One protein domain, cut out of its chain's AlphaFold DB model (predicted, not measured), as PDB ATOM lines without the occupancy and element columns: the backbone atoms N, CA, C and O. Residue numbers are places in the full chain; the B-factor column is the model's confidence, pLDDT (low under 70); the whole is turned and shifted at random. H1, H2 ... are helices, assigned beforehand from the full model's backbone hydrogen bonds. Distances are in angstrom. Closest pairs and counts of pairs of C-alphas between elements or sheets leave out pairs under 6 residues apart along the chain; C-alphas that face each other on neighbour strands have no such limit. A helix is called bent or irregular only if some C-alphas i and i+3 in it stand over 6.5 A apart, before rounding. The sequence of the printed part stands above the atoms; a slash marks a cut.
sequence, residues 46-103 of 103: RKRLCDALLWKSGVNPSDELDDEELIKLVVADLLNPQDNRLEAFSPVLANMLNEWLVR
ATOM      1  N   ARG A  46      10.543  25.696  -4.947       67.44
ATOM      2  CA  ARG A  46       9.354  26.403  -4.446       67.44
ATOM      3  C   ARG A  46       8.846  27.431  -5.452       67.44
ATOM      4  O   ARG A  46       7.656  27.432  -5.712       67.44
ATOM      5  N   LYS A  47       9.731  28.220  -6.073       68.50
ATOM      6  CA  LYS A  47       9.389  29.135  -7.172       68.50
ATOM      7  C   LYS A  47       8.699  28.390  -8.302       68.50
ATOM      8  O   LYS A  47       7.578  28.725  -8.626       68.50
ATOM      9  N   ARG A  48       9.289  27.292  -8.785       73.88
ATOM     10  CA  ARG A  48       8.675  26.463  -9.836       73.88
ATOM     11  C   ARG A  48       7.307  25.903  -9.450       73.88
ATOM     12  O   ARG A  48       6.454  25.750 -10.316       73.88
ATOM     13  N   LEU A  49       7.103  25.554  -8.179       71.19
ATOM     14  CA  LEU A  49       5.805  25.086  -7.687       71.19
ATOM     15  C   LEU A  49       4.787  26.229  -7.609       71.19
ATOM     16  O   LEU A  49       3.645  26.033  -8.010       71.19
ATOM     17  N   CYS A  50       5.198  27.416  -7.165       70.88
ATOM     18  CA  CYS A  50       4.361  28.612  -7.209       70.88
ATOM     19  C   CYS A  50       4.004  28.996  -8.652       70.88
ATOM     20  O   CYS A  50       2.836  29.232  -8.940       70.88
ATOM     21  N   ASP A  51       4.975  28.973  -9.565       79.81
ATOM     22  CA  ASP A  51       4.772  29.236 -10.992       79.81
ATOM     23  C   ASP A  51       3.760  28.251 -11.588       79.81
ATOM     24  O   ASP A  51       2.860  28.642 -12.325       79.81
ATOM     25  N   ALA A  52       3.871  26.965 -11.242       79.38
ATOM     26  CA  ALA A  52       2.936  25.937 -11.692       79.38
ATOM     27  C   ALA A  52       1.509  26.155 -11.160       79.38
ATOM     28  O   ALA A  52       0.549  25.912 -11.890       79.38
ATOM     29  N   LEU A  53       1.366  26.616  -9.913       75.88
ATOM     30  CA  LEU A  53       0.068  26.953  -9.329       75.88
ATOM     31  C   LEU A  53      -0.557  28.176 -10.014       75.88
ATOM     32  O   LEU A  53      -1.729  28.132 -10.368       75.88
ATOM     33  N   LEU A  54       0.230  29.219 -10.287       78.94
ATOM     34  CA  LEU A  54      -0.232  30.389 -11.042       78.94
ATOM     35  C   LEU A  54      -0.708  29.996 -12.445       78.94
ATOM     36  O   LEU A  54      -1.826  30.339 -12.826       78.94
ATOM     37  N   TRP A  55       0.078  29.186 -13.168       81.81
ATOM     38  CA  TRP A  55      -0.325  28.663 -14.478       81.81
ATOM     39  C   TRP A  55      -1.647  27.897 -14.419       81.81
ATOM     40  O   TRP A  55      -2.475  28.025 -15.320       81.81
ATOM     41  N   LYS A  56      -1.857  27.106 -13.361       80.12
ATOM     42  CA  LYS A  56      -3.092  26.342 -13.156       80.12
ATOM     43  C   LYS A  56      -4.301  27.247 -12.926       80.12
ATOM     44  O   LYS A  56      -5.366  26.964 -13.470       80.12
ATOM     45  N   SER A  57      -4.119  28.342 -12.194       74.81
ATOM     46  CA  SER A  57      -5.144  29.373 -11.992       74.81
ATOM     47  C   SER A  57      -5.272  30.341 -13.183       74.81
ATOM     48  O   SER A  57      -5.975  31.341 -13.090       74.81
ATOM     49  N   GLY A  58      -4.625  30.048 -14.320       79.44
ATOM     50  CA  GLY A  58      -4.743  30.820 -15.562       79.44
ATOM     51  C   GLY A  58      -3.885  32.085 -15.613       79.44
ATOM     52  O   GLY A  58      -4.082  32.912 -16.499       79.44
ATOM     53  N   VAL A  59      -2.934  32.230 -14.690       78.88
ATOM     54  CA  VAL A  59      -2.053  33.394 -14.573       78.88
ATOM     55  C   VAL A  59      -0.645  33.041 -15.033       78.88
ATOM     56  O   VAL A  59      -0.048  32.069 -14.572       78.88
ATOM     57  N   ASN A  60      -0.081  33.852 -15.925       80.12
ATOM     58  CA  ASN A  60       1.322  33.730 -16.298       80.12
ATOM     59  C   ASN A  60       2.203  34.367 -15.201       80.12
ATOM     60  O   ASN A  60       2.088  35.568 -14.962       80.12
ATOM     61  N   PRO A  61       3.127  33.619 -14.568       73.44
ATOM     62  CA  PRO A  61       4.014  34.143 -13.521       73.44
ATOM     63  C   PRO A  61       4.965  35.254 -13.984       73.44
ATOM     64  O   PRO A  61       5.603  35.901 -13.158       73.44
ATOM     65  N   SER A  62       5.137  35.410 -15.302       76.00
ATOM     66  CA  SER A  62       5.995  36.444 -15.895       76.00
ATOM     67  C   SER A  62       5.260  37.756 -16.167       76.00
ATOM     68  O   SER A  62       5.917  38.729 -16.535       76.00
ATOM     69  N   ASP A  63       3.934  37.778 -16.022       75.81
ATOM     70  CA  ASP A  63       3.132  38.982 -16.223       75.81
ATOM     71  C   ASP A  63       3.112  39.814 -14.931       75.81
ATOM     72  O   ASP A  63       3.170  39.276 -13.821       75.81
ATOM     73  N   GLU A  64       3.040  41.139 -15.072       67.88
ATOM     74  CA  GLU A  64       2.818  42.034 -13.934       67.88
ATOM     75  C   GLU A  64       1.421  41.773 -13.347       67.88
ATOM     76  O   GLU A  64       0.403  41.840 -14.040       67.88
ATOM     77  N   LEU A  65       1.388  41.402 -12.065       67.75
ATOM     78  CA  LEU A  65       0.165  41.145 -11.313       67.75
ATOM     79  C   LEU A  65      -0.224  42.418 -10.566       67.75
ATOM     80  O   LEU A  65       0.074  42.573  -9.385       67.75
ATOM     81  N   ASP A  66      -0.897  43.312 -11.284       71.88
ATOM     82  CA  ASP A  66      -1.276  44.638 -10.775       71.88
ATOM     83  C   ASP A  66      -2.786  44.757 -10.517       71.88
ATOM     84  O   ASP A  66      -3.271  45.755  -9.984       71.88
ATOM     85  N   ASP A  67      -3.553  43.741 -10.912       81.56
ATOM     86  CA  ASP A  67      -5.000  43.699 -10.734       81.56
ATOM     87  C   ASP A  67      -5.346  43.018  -9.402       81.56
ATOM     88  O   ASP A  67      -5.276  41.793  -9.258       81.56
ATOM     89  N   GLU A  68      -5.730  43.825  -8.412       82.88
ATOM     90  CA  GLU A  68      -6.116  43.338  -7.086       82.88
ATOM     91  C   GLU A  68      -7.270  42.324  -7.122       82.88
ATOM     92  O   GLU A  68      -7.303  41.404  -6.302       82.88
ATOM     93  N   GLU A  69      -8.229  42.474  -8.040       84.75
ATOM     94  CA  GLU A  69      -9.358  41.547  -8.158       84.75
ATOM     95  C   GLU A  69      -8.897  40.204  -8.725       84.75
ATOM     96  O   GLU A  69      -9.297  39.151  -8.220       84.75
ATOM     97  N   LEU A  70      -7.982  40.222  -9.700       83.81
ATOM     98  CA  LEU A  70      -7.343  39.005 -10.204       83.81
ATOM     99  C   LEU A  70      -6.563  38.286  -9.094       83.81
ATOM    100  O   LEU A  70      -6.702  37.074  -8.927       83.81
ATOM    101  N   ILE A  71      -5.790  39.022  -8.293       83.00
ATOM    102  CA  ILE A  71      -5.025  38.449  -7.177       83.00
ATOM    103  C   ILE A  71      -5.963  37.806  -6.147       83.00
ATOM    104  O   ILE A  71      -5.715  36.678  -5.714       83.00
ATOM    105  N   LYS A  72      -7.070  38.467  -5.782       86.50
ATOM    106  CA  LYS A  72      -8.071  37.905  -4.856       86.50
ATOM    107  C   LYS A  72      -8.707  36.624  -5.398       86.50
ATOM    108  O   LYS A  72      -8.913  35.687  -4.627       86.50
ATOM    109  N   LEU A  73      -8.991  36.559  -6.702       87.06
ATOM    110  CA  LEU A  73      -9.534  35.357  -7.346       87.06
ATOM    111  C   LEU A  73      -8.548  34.185  -7.290       87.06
ATOM    112  O   LEU A  73      -8.940  33.076  -6.933       87.06
ATOM    113  N   VAL A  74      -7.266  34.436  -7.564       85.00
ATOM    114  CA  VAL A  74      -6.209  33.417  -7.460       85.00
ATOM    115  C   VAL A  74      -6.040  32.948  -6.015       85.00
ATOM    116  O   VAL A  74      -5.956  31.751  -5.762       85.00
ATOM    117  N   VAL A  75      -6.046  33.862  -5.040       86.19
ATOM    118  CA  VAL A  75      -5.997  33.507  -3.611       86.19
ATOM    119  C   VAL A  75      -7.193  32.637  -3.217       86.19
ATOM    120  O   VAL A  75      -7.014  31.649  -2.504       86.19
ATOM    121  N   ALA A  76      -8.397  32.967  -3.687       88.00
ATOM    122  CA  ALA A  76      -9.595  32.181  -3.410       88.00
ATOM    123  C   ALA A  76      -9.503  30.762  -3.997       88.00
ATOM    124  O   ALA A  76      -9.879  29.806  -3.322       88.00
ATOM    125  N   ASP A  77      -8.963  30.619  -5.209       85.88
ATOM    126  CA  ASP A  77      -8.745  29.322  -5.860       85.88
ATOM    127  C   ASP A  77      -7.684  28.481  -5.125       85.88
ATOM    128  O   ASP A  77      -7.914  27.318  -4.799       85.88
ATOM    129  N   LEU A  78      -6.561  29.095  -4.737       80.75
ATOM    130  CA  LEU A  78      -5.494  28.445  -3.963       80.75
ATOM    131  C   LEU A  78      -5.953  27.973  -2.578       80.75
ATOM    132  O   LEU A  78      -5.430  26.991  -2.045       80.75
ATOM    133  N   LEU A  79      -6.897  28.687  -1.968       84.44
ATOM    134  CA  LEU A  79      -7.464  28.349  -0.665       84.44
ATOM    135  C   LEU A  79      -8.710  27.460  -0.764       84.44
ATOM    136  O   LEU A  79      -9.282  27.116   0.271       84.44
ATOM    137  N   ASN A  80      -9.107  27.049  -1.972       86.69
ATOM    138  CA  ASN A  80     -10.191  26.102  -2.181       86.69
ATOM    139  C   ASN A  80      -9.670  24.652  -2.066       86.69
ATOM    140  O   ASN A  80      -8.878  24.211  -2.903       86.69
ATOM    141  N   PRO A  81     -10.079  23.875  -1.047       80.06
ATOM    142  CA  PRO A  81      -9.590  22.512  -0.868       80.06
ATOM    143  C   PRO A  81     -10.068  21.574  -1.982       80.06
ATOM    144  O   PRO A  81     -11.260  21.498  -2.269       80.06
ATOM    145  N   GLN A  82      -9.152  20.780  -2.529       77.00
ATOM    146  CA  GLN A  82      -9.452  19.654  -3.416       77.00
ATOM    147  C   GLN A  82      -9.311  18.358  -2.607       77.00
ATOM    148  O   GLN A  82      -8.321  18.164  -1.901       77.00
ATOM    149  N   ASP A  83     -10.317  17.481  -2.635       79.38
ATOM    150  CA  ASP A  83     -10.339  16.243  -1.834       79.38
ATOM    151  C   ASP A  83     -10.071  16.468  -0.324       79.38
ATOM    152  O   ASP A  83      -9.330  15.726   0.329       79.38
ATOM    153  N   ASN A  84     -10.682  17.515   0.250       78.88
ATOM    154  CA  ASN A  84     -10.515  17.952   1.648       78.88
ATOM    155  C   ASN A  84      -9.081  18.359   2.037       78.88
ATOM    156  O   ASN A  84      -8.752  18.398   3.226       78.88
ATOM    157  N   ARG A  85      -8.209  18.654   1.068       65.62
ATOM    158  CA  ARG A  85      -6.838  19.116   1.318       65.62
ATOM    159  C   ARG A  85      -6.497  20.289   0.409       65.62
ATOM    160  O   ARG A  85      -6.967  20.380  -0.717       65.62
ATOM    161  N   LEU A  86      -5.659  21.193   0.898       70.88
ATOM    162  CA  LEU A  86      -5.064  22.214   0.041       70.88
ATOM    163  C   LEU A  86      -3.891  21.602  -0.721       70.88
ATOM    164  O   LEU A  86      -3.150  20.776  -0.175       70.88
ATOM    165  N   GLU A  87      -3.710  22.018  -1.971       75.44
ATOM    166  CA  GLU A  87      -2.528  21.636  -2.736       75.44
ATOM    167  C   GLU A  87      -1.266  22.126  -2.027       75.44
ATOM    168  O   GLU A  87      -1.245  23.198  -1.410       75.44
ATOM    169  N   ALA A  88      -0.204  21.323  -2.097       72.88
ATOM    170  CA  ALA A  88       1.060  21.655  -1.463       72.88
ATOM    171  C   ALA A  88       1.521  23.057  -1.896       72.88
ATOM    172  O   ALA A  88       1.498  23.379  -3.077       72.88
ATOM    173  N   PHE A  89       1.964  23.864  -0.929       68.62
ATOM    174  CA  PHE A  89       2.390  25.261  -1.107       68.62
ATOM    175  C   PHE A  89       1.291  26.289  -1.420       68.62
ATOM    176  O   PHE A  89       1.589  27.481  -1.345       68.62
ATOM    177  N   SER A  90       0.030  25.895  -1.622       75.12
ATOM    178  CA  SER A  90      -1.069  26.857  -1.833       75.12
ATOM    179  C   SER A  90      -1.244  27.864  -0.689       75.12
ATOM    180  O   SER A  90      -1.346  29.053  -0.979       75.12
ATOM    181  N   PRO A  91      -1.161  27.480   0.607       74.56
ATOM    182  CA  PRO A  91      -1.231  28.451   1.706       74.56
ATOM    183  C   PRO A  91      -0.074  29.461   1.709       74.56
ATOM    184  O   PRO A  91      -0.242  30.609   2.108       74.56
ATOM    185  N   VAL A  92       1.113  29.034   1.267       73.81
ATOM    186  CA  VAL A  92       2.305  29.893   1.213       73.81
ATOM    187  C   VAL A  92       2.168  30.907   0.081       73.81
ATOM    188  O   VAL A  92       2.426  32.089   0.290       73.81
ATOM    189  N   LEU A  93       1.726  30.454  -1.095       72.88
ATOM    190  CA  LEU A  93       1.484  31.324  -2.241       72.88
ATOM    191  C   LEU A  93       0.340  32.311  -1.965       72.88
ATOM    192  O   LEU A  93       0.494  33.498  -2.227       72.88
ATOM    193  N   ALA A  94      -0.754  31.849  -1.353       77.19
ATOM    194  CA  ALA A  94      -1.862  32.707  -0.942       77.19
ATOM    195  C   ALA A  94      -1.414  33.806   0.038       77.19
ATOM    196  O   ALA A  94      -1.797  34.962  -0.118       77.19
ATOM    197  N   ASN A  95      -0.559  33.478   1.015       75.75
ATOM    198  CA  ASN A  95       0.008  34.484   1.916       75.75
ATOM    199  C   ASN A  95       0.877  35.507   1.177       75.75
ATOM    200  O   ASN A  95       0.733  36.700   1.418       75.75
ATOM    201  N   MET A  96       1.741  35.058   0.264       73.75
ATOM    202  CA  MET A  96       2.607  35.954  -0.505       73.75
ATOM    203  C   MET A  96       1.796  36.923  -1.383       73.75
ATOM    204  O   MET A  96       2.113  38.107  -1.445       73.75
ATOM    205  N   LEU A  97       0.725  36.437  -2.017       78.69
ATOM    206  CA  LEU A  97      -0.195  37.255  -2.810       78.69
ATOM    207  C   LEU A  97      -0.983  38.254  -1.944       78.69
ATOM    208  O   LEU A  97      -1.134  39.411  -2.327       78.69
ATOM    209  N   ASN A  98      -1.422  37.849  -0.748       79.12
ATOM    210  CA  ASN A  98      -2.084  38.751   0.202       79.12
ATOM    211  C   ASN A  98      -1.153  39.856   0.722       79.12
ATOM    212  O   ASN A  98      -1.591  40.993   0.871       79.12
ATOM    213  N   GLU A  99       0.124  39.560   0.985       75.31
ATOM    214  CA  GLU A  99       1.117  40.587   1.339       75.31
ATOM    215  C   GLU A  99       1.324  41.603   0.208       75.31
ATOM    216  O   GLU A  99       1.647  42.761   0.468       75.31
ATOM    217  N   TRP A 100       1.106  41.185  -1.041       71.50
ATOM    218  CA  TRP A 100       1.225  42.053  -2.205       71.50
ATOM    219  C   TRP A 100       0.069  43.056  -2.324       71.50
ATOM    220  O   TRP A 100       0.311  44.190  -2.718       71.50
ATOM    221  N   LEU A 101      -1.145  42.676  -1.901       74.19
ATOM    222  CA  LEU A 101      -2.338  43.542  -1.864       74.19
ATOM    223  C   LEU A 101      -2.284  44.645  -0.792       74.19
ATOM    224  O   LEU A 101      -3.036  45.609  -0.858       74.19
ATOM    225  N   VAL A 102      -1.457  44.479   0.244       66.62
ATOM    226  CA  VAL A 102      -1.357  45.426   1.377       66.62
ATOM    227  C   VAL A 102      -0.240  46.460   1.155       66.62
ATOM    228  O   VAL A 102      -0.008  47.324   2.003       66.62
ATOM    229  N   ARG A 103       0.476  46.363   0.032       52.81
ATOM    230  CA  ARG A 103       1.628  47.200  -0.299       52.81
ATOM    231  C   ARG A 103       1.226  48.491  -0.997       52.81
ATOM    232  O   ARG A 103       1.878  49.512  -0.685       52.81
TER     233      ARG A 103
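What this domain is: This is residues 46 to 103 of the 103 residues of an uncharacterized protein of Massilia timonae (UniProt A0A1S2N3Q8). Two helices of nearly equal length, H2 and H3, lie side by side as a helical hairpin, and a third helix, H1, crosses over one side of this pair at a large angle, near the end where H2 stops and H3 starts. H1 meets the hairpin through few contacts, and two long links join the three helices; the second of them, residues 79 to 89, makes a wide loop that reaches beyond the hairpin at Asp 83. The printed part has 58 residues, with three named helices in the order H1, H2, H3 along the chain and no named strand; its class is all helix, and the helices hold 34 of the 58 residues. The whole is compact, with a radius of gyration of the C-alphas of 10.7 A, and the C-alphas span 31 by 21 by 18 A along their three main axes.

How they stand to each other: The printed part begins with H1, residues 46 to 56. After a long link comes H2, residues 68 to 78. H1 and H2 are close but not clearly touching, with 2 pairs of C-alphas within 8 A. Their closest C-alphas are those of Leu 54 and Val 74, 7.6 A apart. The lines of H1 and H2 are about perpendicular, at 78 degrees, and their centres are 14.3 A apart. After a second long link comes H3, residues 90 to 101. H2 and H3 form a helical hairpin: they touch, with 14 pairs of C-alphas within 8 A, and run opposite ways at a shallow tilt of 13 degrees. Their closest C-alphas are those of Val 75 and Ala 94, 5.0 A apart, and their centres are 9.4 A apart. H1 and H3 only just touch, with 3 pairs of C-alphas within 8 A, and H3 touches H1 with residues 90 to 93 alone. The closest C-alphas of these two helices are those of Cys 50 and Leu 93, 6.3 A apart. The lines of H1 and H3 are about perpendicular, at 83 degrees, and their centres are 12.5 A apart. In the backbones of H1, H2 and H3, every O i to N i+4 pair is within hydrogen-bond range.

Where its parts are: H1 has 11 residues, Arg 46 to Lys 56, and measures 15.2 A from first to last C-alpha. It begins at C-alpha 46, at (9.354, 26.403, -4.446). H2 has 11 residues, Glu 68 to Leu 78, and also measures 15.2 A from first to last C-alpha. C-alpha 68 is at (-6.116, 43.338, -7.086), and C-alpha 78 is at (-5.494, 28.445, -3.963); y falls along H2. H3 is the longest helix by residues, with 12, Ser 90 to Leu 101, and measures 16.7 A from first to last C-alpha. C-alpha 90 is at (-1.069, 26.857, -1.833), and C-alpha 101 is at (-2.338, 43.542, -1.864); y rises along H3. No helix is bent.

The domain as a whole: The two C-alphas farthest apart are those of Asp 83 and Arg 103, at 33.2 A. The first and last printed C-alphas, those of Arg 46 and Arg 103, are 22.6 A apart. The printed part has no cut, and Arg 103 is the chain's last residue. The links from H1 to H2 and from H2 to H3 are both long, with 11 residues each. The mean pLDDT of the printed part is 76.7; by helix it is 75 for H1, 85 for H2 and 75 for H3. The model's confidence is under 70 at 8 residues, namely residues 46 to 47, 64 to 65, 85, 89 and 102 to 103.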